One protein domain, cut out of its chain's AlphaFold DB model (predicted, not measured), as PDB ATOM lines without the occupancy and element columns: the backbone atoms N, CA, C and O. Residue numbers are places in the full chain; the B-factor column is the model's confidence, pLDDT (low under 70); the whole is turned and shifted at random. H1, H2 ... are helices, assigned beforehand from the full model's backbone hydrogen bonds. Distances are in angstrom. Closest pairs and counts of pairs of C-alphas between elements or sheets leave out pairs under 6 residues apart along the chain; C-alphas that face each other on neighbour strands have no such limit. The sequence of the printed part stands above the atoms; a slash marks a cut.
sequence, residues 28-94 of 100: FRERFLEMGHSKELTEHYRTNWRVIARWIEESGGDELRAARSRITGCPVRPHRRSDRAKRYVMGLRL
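AT A GLANCE: This is residues 28 to 94 of the 100 residues of an uncharacterized protein of Blastomonas natatoria (UniProt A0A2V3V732). What shape do these atoms make? They make a small, loosely joined head of four short helices with a long tail, residues 73 to 94, that runs away from the head and makes most of the length. In the head H1 and H4 lie side by side, while H3 stands about perpendicular to H1, H2 and H4; at the tail's far end residues 87 to 92 stand free, and the tip folds back in a short antiparallel pairing of residues 88 to 89 with 92 to 93. What is it built of, and how large is it? The printed part has 67 residues with four named helices, H1, H2, H3 and H4 in that order, and no named strand, and its class is all helix. It is loose, with a radius of gyration of the C-alphas of 15.0 A, and elongated, spanning 44 by 27 by 19 A.

HOW THE PARTS SIT: What does the first helix touch? H1, residues 28 to 34, touches H4, residues 62 to 72, the closest C-alphas being those of Leu 33 and Arg 68, 5.3 A apart. They run the same way at a shallow tilt of 27 degrees. Where are the other two helices? H2, residues 39 to 44, is close to H1 but not clearly touching, with the closest C-alphas, those of Phe 32 and Leu 41, 7.4 A apart. H3, residues 49 to 58, is close to H2 but not clearly touching, with the closest C-alphas, those of Thr 42 and Trp 49, 6.4 A apart and the lines about perpendicular at 78 degrees. H2 and H4 are apart. What do the backbones show? In H1, H2, H3 and H4 every O i to N i+4 pair is within hydrogen-bond range.

IN THESE COORDINATES: Where does the first helix begin? H1 begins at C-alpha 28, at (210.390, 159.273, 181.048). Which helices are longer? H3 measures 14.2 A from first to last C-alpha, and H4 measures 15.1 A, ending at C-alpha 72, at (198.810, 168.740, 189.821).

THE WHOLE: How far does it reach? The two C-alphas farthest apart, those of Glu 30 and Leu 92, are 44.4 A apart. Is the printed part whole, and are any links long? It has no cut, and the links H1 to H2, H2 to H3 and H3 to H4 are tight. Where is confidence low? The mean pLDDT of the printed part is 79.4, and residues 75 to 94 of this predicted model are under 70.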
ATOM      1  N   PHE A  28     210.846 157.952 181.479       95.06
ATOM      2  CA  PHE A  28     210.390 159.273 181.048       95.06
ATOM      3  C   PHE A  28     208.971 159.594 181.523       95.06
ATOM      4  O   PHE A  28     208.692 160.713 181.956       95.06
ATOM      5  N   ARG A  29     208.071 158.605 181.479       93.88
ATOM      6  CA  ARG A  29     206.680 158.756 181.921       93.88
ATOM      7  C   ARG A  29     206.596 159.171 183.389       93.88
ATOM      8  O   ARG A  29     205.879 160.115 183.710       93.88
ATOM      9  N   GLU A  30     207.329 158.492 184.262       94.25
ATOM     10  CA  GLU A  30     207.337 158.759 185.703       94.25
ATOM     11  C   GLU A  30     207.924 160.141 185.988       94.25
ATOM     12  O   GLU A  30     207.302 160.966 186.658       94.25
ATOM     13  N   ARG A  31     209.069 160.448 185.368       94.06
ATOM     14  CA  ARG A  31     209.735 161.749 185.505       94.06
ATOM     15  C   ARG A  31     208.899 162.905 184.975       94.06
ATOM     16  O   ARG A  31     208.893 163.987 185.565       94.06
ATOM     17  N   PHE A  32     208.137 162.690 183.906       93.12
ATOM     18  CA  PHE A  32     207.185 163.679 183.416       93.12
ATOM     19  C   PHE A  32     206.016 163.888 184.388       93.12
ATOM     20  O   PHE A  32     205.553 165.018 184.540       93.12
ATOM     21  N   LEU A  33     205.525 162.849 185.067       91.50
ATOM     22  CA  LEU A  33     204.470 162.979 186.083       91.50
ATOM     23  C   LEU A  33     204.960 163.644 187.378       91.50
ATOM     24  O   LEU A  33     204.169 164.307 188.041       91.50
ATOM     25  N   GLU A  34     206.254 163.561 187.680       90.94
ATOM     26  CA  GLU A  34     206.903 164.248 188.801       90.94
ATOM     27  C   GLU A  34     207.204 165.724 188.458       90.94
ATOM     28  O   GLU A  34     206.513 166.637 188.915       90.94
ATOM     29  N   MET A  35     208.136 165.976 187.533       89.06
ATOM     30  CA  MET A  35     208.665 167.320 187.227       89.06
ATOM     31  C   MET A  35     207.801 168.122 186.249       89.06
ATOM     32  O   MET A  35     207.609 169.329 186.397       89.06
ATOM     33  N   GLY A  36     207.237 167.449 185.245       86.88
ATOM     34  CA  GLY A  36     206.353 168.067 184.261       86.88
ATOM     35  C   GLY A  36     207.037 168.707 183.086       86.88
ATOM     36  O   GLY A  36     208.202 168.473 182.795       86.88
ATOM     37  N   HIS A  37     206.272 169.539 182.382       83.69
ATOM     38  CA  HIS A  37     206.772 170.263 181.224       83.69
ATOM     39  C   HIS A  37     207.550 171.515 181.667       83.69
ATOM     40  O   HIS A  37     207.094 172.641 181.470       83.69
ATOM     41  N   SER A  38     208.703 171.304 182.306       85.12
ATOM     42  CA  SER A  38     209.576 172.343 182.858       85.12
ATOM     43  C   SER A  38     210.967 172.334 182.210       85.12
ATOM     44  O   SER A  38     211.358 171.389 181.518       85.12
ATOM     45  N   LYS A  39     211.734 173.406 182.447       86.75
ATOM     46  CA  LYS A  39     213.147 173.497 182.042       86.75
ATOM     47  C   LYS A  39     214.001 172.426 182.733       86.75
ATOM     48  O   LYS A  39     214.922 171.890 182.121       86.75
ATOM     49  N   GLU A  40     213.643 172.047 183.955       89.00
ATOM     50  CA  GLU A  40     214.332 170.999 184.714       89.00
ATOM     51  C   GLU A  40     214.278 169.652 183.988       89.00
ATOM     52  O   GLU A  40     215.290 168.966 183.913       89.00
ATOM     53  N   LEU A  41     213.157 169.308 183.340       90.38
ATOM     54  CA  LEU A  41     213.055 168.075 182.551       90.38
ATOM     55  C   LEU A  41     214.019 168.078 181.349       90.38
ATOM     56  O   LEU A  41     214.641 167.059 181.037       90.38
ATOM     57  N   THR A  42     214.175 169.227 180.678       91.06
ATOM     58  CA  THR A  42     215.149 169.368 179.578       91.06
ATOM     59  C   THR A  42     216.596 169.288 180.061       91.06
ATOM     60  O   THR A  42     217.444 168.731 179.362       91.06
ATOM     61  N   GLU A  43     216.879 169.809 181.256       92.25
ATOM     62  CA  GLU A  43     218.205 169.771 181.876       92.25
ATOM     63  C   GLU A  43     218.548 168.366 182.386       92.25
ATOM     64  O   GLU A  43     219.656 167.890 182.137       92.25
ATOM     65  N   HIS A  44     217.582 167.666 182.988       92.94
ATOM     66  CA  HIS A  44     217.725 166.302 183.494       92.94
ATOM     67  C   HIS A  44     218.175 165.335 182.392       92.94
ATOM     68  O   HIS A  44     219.186 164.648 182.526       92.94
ATOM     69  N   TYR A  45     217.486 165.351 181.248       91.44
ATOM     70  CA  TYR A  45     217.821 164.500 180.102       91.44
ATOM     71  C   TYR A  45     218.830 165.133 179.130       91.44
ATOM     72  O   TYR A  45     219.138 164.545 178.086       91.44
ATOM     73  N   ARG A  46     219.342 166.335 179.444       91.62
ATOM     74  CA  ARG A  46     220.301 167.112 178.634       91.62
ATOM     75  C   ARG A  46     219.936 167.117 177.151       91.62
ATOM     76  O   ARG A  46     220.715 166.715 176.277       91.62
ATOM     77  N   THR A  47     218.700 167.506 176.873       89.12
ATOM     78  CA  THR A  47     218.098 167.365 175.549       89.12
ATOM     79  C   THR A  47     217.229 168.565 175.194       89.12
ATOM     80  O   THR A  47     216.817 169.352 176.042       89.12
ATOM     81  N   ASN A  48     216.995 168.747 173.897       87.56
ATOM     82  CA  ASN A  48     216.229 169.869 173.377       87.56
ATOM     83  C   ASN A  48     214.723 169.656 173.601       87.56
ATOM     84  O   ASN A  48     214.231 168.526 173.550       87.56
ATOM     85  N   TRP A  49     213.974 170.753 173.745       85.88
ATOM     86  CA  TRP A  49     212.515 170.739 173.871       85.88
ATOM     87  C   TRP A  49     211.810 169.929 172.769       85.88
ATOM     88  O   TRP A  49     210.789 169.307 173.042       85.88
ATOM     89  N   ARG A  50     212.353 169.875 171.542       86.00
ATOM     90  CA  ARG A  50     211.773 169.086 170.435       86.00
ATOM     91  C   ARG A  50     211.803 167.582 170.708       86.00
ATOM     92  O   ARG A  50     210.859 166.882 170.361       86.00
ATOM     93  N   VAL A  51     212.872 167.098 171.339       89.50
ATOM     94  CA  VAL A  51     213.018 165.686 171.718       89.50
ATOM     95  C   VAL A  51     212.069 165.356 172.865       89.50
ATOM     96  O   VAL A  51     211.372 164.354 172.788       89.50
ATOM     97  N   ILE A  52     211.977 166.233 173.872       91.50
ATOM     98  CA  ILE A  52     211.008 166.091 174.969       91.50
ATOM     99  C   ILE A  52     209.576 166.059 174.430       91.50
ATOM    100  O   ILE A  52     208.803 165.184 174.804       91.50
ATOM    101  N   ALA A  53     209.222 166.973 173.522       89.25
ATOM    102  CA  ALA A  53     207.899 167.008 172.908       89.25
ATOM    103  C   ALA A  53     207.573 165.693 172.189       89.25
ATOM    104  O   ALA A  53     206.483 165.160 172.364       89.25
ATOM    105  N   ARG A  54     208.534 165.137 171.440       90.56
ATOM    106  CA  ARG A  54     208.375 163.837 170.783       90.56
ATOM    107  C   ARG A  54     208.214 162.697 171.796       90.56
ATOM    108  O   ARG A  54     207.302 161.898 171.648       90.56
ATOM    109  N   TRP A  55     209.035 162.651 172.845       94.00
ATOM    110  CA  TRP A  55     208.922 161.635 173.901       94.00
ATOM    111  C   TRP A  55     207.595 161.704 174.662       94.00
ATOM    112  O   TRP A  55     207.077 160.665 175.061       94.00
ATOM    113  N   ILE A  56     207.008 162.897 174.826       91.56
ATOM    114  CA  ILE A  56     205.650 163.045 175.371       91.56
ATOM    115  C   ILE A  56     204.644 162.331 174.469       91.56
ATOM    116  O   ILE A  56     203.855 161.548 174.986       91.56
ATOM    117  N   GLU A  57     204.689 162.552 173.151       91.00
ATOM    118  CA  GLU A  57     203.803 161.860 172.201       91.00
ATOM    119  C   GLU A  57     204.029 160.338 172.217       91.00
ATOM    120  O   GLU A  57     203.073 159.579 172.340       91.00
ATOM    121  N   GLU A  58     205.287 159.884 172.203       92.06
ATOM    122  CA  GLU A  58     205.648 158.456 172.268       92.06
ATOM    123  C   GLU A  58     205.206 157.776 173.580       92.06
ATOM    124  O   GLU A  58     204.947 156.577 173.595       92.06
ATOM    125  N   SER A  59     205.093 158.528 174.681       92.56
ATOM    126  CA  SER A  59     204.761 158.000 176.017       92.56
ATOM    127  C   SER A  59     203.270 158.097 176.380       92.56
ATOM    128  O   SER A  59     202.900 157.863 177.538       92.56
ATOM    129  N   GLY A  60     202.417 158.453 175.412       89.62
ATOM    130  CA  GLY A  60     200.958 158.529 175.564       89.62
ATOM    131  C   GLY A  60     200.347 159.914 175.324       89.62
ATOM    132  O   GLY A  60     199.141 160.073 175.474       89.62
ATOM    133  N   GLY A  61     201.149 160.925 174.979       88.56
ATOM    134  CA  GLY A  61     200.695 162.235 174.506       88.56
ATOM    135  C   GLY A  61     199.670 162.900 175.423       88.56
ATOM    136  O   GLY A  61     199.983 163.349 176.532       88.56
ATOM    137  N   ASP A  62     198.430 162.973 174.949       87.81
ATOM    138  CA  ASP A  62     197.317 163.589 175.670       87.81
ATOM    139  C   ASP A  62     196.924 162.828 176.941       87.81
ATOM    140  O   ASP A  62     196.595 163.466 177.943       87.81
ATOM    141  N   GLU A  63     197.045 161.499 176.968       90.19
ATOM    142  CA  GLU A  63     196.787 160.711 178.179       90.19
ATOM    143  C   GLU A  63     197.791 161.045 179.282       90.19
ATOM    144  O   GLU A  63     197.423 161.199 180.448       90.19
ATOM    145  N   LEU A  64     199.061 161.219 178.910       90.69
ATOM    146  CA  LEU A  64     200.127 161.580 179.838       90.69
ATOM    147  C   LEU A  64     199.926 162.998 180.397       90.69
ATOM    148  O   LEU A  64     200.099 163.239 181.596       90.69
ATOM    149  N   ARG A  65     199.500 163.939 179.546       88.19
ATOM    150  CA  ARG A  65     199.145 165.309 179.959       88.19
ATOM    151  C   ARG A  65     197.931 165.321 180.883       88.19
ATOM    152  O   ARG A  65     197.949 166.029 181.891       88.19
ATOM    153  N   ALA A  66     196.907 164.528 180.575       88.50
ATOM    154  CA  ALA A  66     195.722 164.383 181.413       88.50
ATOM    155  C   ALA A  66     196.070 163.764 182.773       88.50
ATOM    156  O   ALA A  66     195.641 164.280 183.803       88.50
ATOM    157  N   ALA A  67     196.900 162.717 182.797       90.50
ATOM    158  CA  ALA A  67     197.386 162.108 184.032       90.50
ATOM    159  C   ALA A  67     198.122 163.131 184.910       90.50
ATOM    160  O   ALA A  67     197.814 163.254 186.095       90.50
ATOM    161  N   ARG A  68     199.012 163.945 184.328       88.75
ATOM    162  CA  ARG A  68     199.684 165.012 185.082       88.75
ATOM    163  C   ARG A  68     198.713 166.080 185.584       88.75
ATOM    164  O   ARG A  68     198.858 166.561 186.707       88.75
ATOM    165  N   SER A  69     197.734 166.466 184.771       87.44
ATOM    166  CA  SER A  69     196.714 167.439 185.170       87.44
ATOM    167  C   SER A  69     195.910 166.959 186.379       87.44
ATOM    168  O   SER A  69     195.680 167.745 187.293       87.44
ATOM    169  N   ARG A  70     195.584 165.660 186.451       88.50
ATOM    170  CA  ARG A  70     194.948 165.061 187.637       88.50
ATOM    171  C   ARG A  70     195.834 165.146 188.884       88.50
ATOM    172  O   ARG A  70     195.319 165.462 189.946       88.50
ATOM    173  N   ILE A  71     197.145 164.906 188.755       88.44
ATOM    174  CA  ILE A  71     198.098 164.972 189.882       88.44
ATOM    175  C   ILE A  71     198.264 166.407 190.394       88.44
ATOM    176  O   ILE A  71     198.259 166.657 191.592       88.44
ATOM    177  N   THR A  72     198.441 167.357 189.479       85.50
ATOM    178  CA  THR A  72     198.810 168.740 189.821       85.50
ATOM    179  C   THR A  72     197.615 169.657 190.073       85.50
ATOM    180  O   THR A  72     197.809 170.801 190.475       85.50
ATOM    181  N   GLY A  73     196.391 169.220 189.762       82.25
ATOM    182  CA  GLY A  73     195.181 170.054 189.796       82.25
ATOM    183  C   GLY A  73     195.178 171.196 188.769       82.25
ATOM    184  O   GLY A  73     194.190 171.915 188.632       82.25
ATOM    185  N   CYS A  74     196.268 171.369 188.017       73.94
ATOM    186  CA  CYS A  74     196.375 172.364 186.967       73.94
ATOM    187  C   CYS A  74     195.665 171.838 185.717       73.94
ATOM    188  O   CYS A  74     196.043 170.771 185.220       73.94
ATOM    189  N   PRO A  75     194.670 172.552 185.166       68.12
ATOM    190  CA  PRO A  75     193.978 172.108 183.963       68.12
ATOM    191  C   PRO A  75     194.966 171.967 182.802       68.12
ATOM    192  O   PRO A  75     195.838 172.823 182.610       68.12
ATOM    193  N   VAL A  76     194.826 170.893 182.011       66.00
ATOM    194  CA  VAL A  76     195.590 170.710 180.768       66.00
ATOM    195  C   VAL A  76     195.412 171.970 179.931       66.00
ATOM    196  O   VAL A  76     194.312 172.264 179.463       66.00
ATOM    197  N   ARG A  77     196.489 172.738 179.726       62.56
ATOM    198  CA  ARG A  77     196.443 173.810 178.735       62.56
ATOM    199  C   ARG A  77     196.238 173.129 177.385       62.56
ATOM    200  O   ARG A  77     197.109 172.348 176.999       62.56
ATOM    201  N   PRO A  78     195.130 173.395 176.671       59.59
ATOM    202  CA  PRO A  78     194.921 172.797 175.364       59.59
ATOM    203  C   PRO A  78     196.139 173.121 174.505       59.59
ATOM    204  O   PRO A  78     196.589 174.274 174.498       59.59
ATOM    205  N   HIS A  79     196.697 172.112 173.825       55.84
ATOM    206  CA  HIS A  79     197.812 172.311 172.909       55.84
ATOM    207  C   HIS A  79     197.330 173.272 171.825       55.84
ATOM    208  O   HIS A  79     196.714 172.881 170.836       55.84
ATOM    209  N   ARG A  80     197.592 174.569 171.998       52.53
ATOM    210  CA  ARG A  80     197.256 175.583 171.005       52.53
ATOM    211  C   ARG A  80     198.235 175.435 169.840       52.53
ATOM    212  O   ARG A  80     199.085 176.288 169.630       52.53
ATOM    213  N   ARG A  81     198.052 174.413 168.994       50.47
ATOM    214  CA  ARG A  81     198.139 174.662 167.549       50.47
ATOM    215  C   ARG A  81     196.956 175.578 167.286       50.47
ATOM    216  O   ARG A  81     195.840 175.113 167.101       50.47
ATOM    217  N   SER A  82     197.156 176.869 167.545       49.06
ATOM    218  CA  SER A  82     196.054 177.795 167.767       49.06
ATOM    219  C   SER A  82     195.072 177.700 166.610       49.06
ATOM    220  O   SER A  82     195.484 177.806 165.462       49.06
ATOM    221  N   ASP A  83     193.785 177.580 166.910       51.47
ATOM    222  CA  ASP A  83     192.707 177.699 165.925       51.47
ATOM    223  C   ASP A  83     192.784 179.041 165.160       51.47
ATOM    224  O   ASP A  83     192.372 179.166 164.014       51.47
ATOM    225  N   ARG A  84     193.466 180.033 165.757       49.34
ATOM    226  CA  ARG A  84     193.903 181.277 165.112       49.34
ATOM    227  C   ARG A  84     194.704 181.044 163.824       49.34
ATOM    228  O   ARG A  84     194.538 181.829 162.910       49.34
ATOM    229  N   ALA A  85     195.503 179.980 163.720       53.47
ATOM    230  CA  ALA A  85     196.243 179.614 162.509       53.47
ATOM    231  C   ALA A  85     195.337 179.047 161.400       53.47
ATOM    232  O   ALA A  85     195.668 179.178 160.230       53.47
ATOM    233  N   LYS A  86     194.181 178.463 161.750       48.94
ATOM    234  CA  LYS A  86     193.189 177.961 160.780       48.94
ATOM    235  C   LYS A  86     192.280 179.063 160.225       48.94
ATOM    236  O   LYS A  86     191.634 178.864 159.206       48.94
ATOM    237  N   ARG A  87     192.213 180.228 160.886       52.00
ATOM    238  CA  ARG A  87     191.348 181.358 160.491       52.00
ATOM    239  C   ARG A  87     191.966 182.302 159.464       52.00
ATOM    240  O   ARG A  87     191.309 183.275 159.109       52.00
ATOM    241  N   TYR A  88     193.199 182.048 159.030       56.09
ATOM    242  CA  TYR A  88     193.866 182.818 157.986       56.09
ATOM    243  C   TYR A  88     193.986 181.963 156.730       56.09
ATOM    244  O   TYR A  88     194.832 181.077 156.654       56.09
ATOM    245  N   VAL A  89     193.156 182.262 155.737       60.81
ATOM    246  CA  VAL A  89     193.352 181.823 154.353       60.81
ATOM    247  C   VAL A  89     193.618 183.096 153.554       60.81
ATOM    248  O   VAL A  89     192.828 184.034 153.622       60.81
ATOM    249  N   MET A  90     194.763 183.175 152.868       59.16
ATOM    250  CA  MET A  90     195.139 184.319 152.014       59.16
ATOM    251  C   MET A  90     195.071 185.708 152.695       59.16
ATOM    252  O   MET A  90     194.648 186.685 152.091       59.16
ATOM    253  N   GLY A  91     195.473 185.821 153.968       56.59
ATOM    254  CA  GLY A  91     195.546 187.119 154.664       56.59
ATOM    255  C   GLY A  91     194.213 187.677 155.184       56.59
ATOM    256  O   GLY A  91     194.207 188.744 155.795       56.59
ATOM    257  N   LEU A  92     193.103 186.949 155.032       51.62
ATOM    258  CA  LEU A  92     191.783 187.342 155.531       51.62
ATOM    259  C   LEU A  92     191.396 186.519 156.766       51.62
ATOM    260  O   LEU A  92     191.549 185.297 156.795       51.62
ATOM    261  N   ARG A  93     190.904 187.202 157.808       53.84
ATOM    262  CA  ARG A  93     190.386 186.576 159.032       53.84
ATOM    263  C   ARG A  93     188.969 186.084 158.745       53.84
ATOM    264  O   ARG A  93     188.082 186.907 158.563       53.84
ATOM    265  N   LEU A  94     188.750 184.769 158.751       60.62
ATOM    266  CA  LEU A  94     187.408 184.181 158.651       60.62
ATOM    267  C   LEU A  94     186.597 184.552 159.907       60.62
ATOM    268  O   LEU A  94     186.656 183.876 160.936       60.62
TER     269      LEU A  94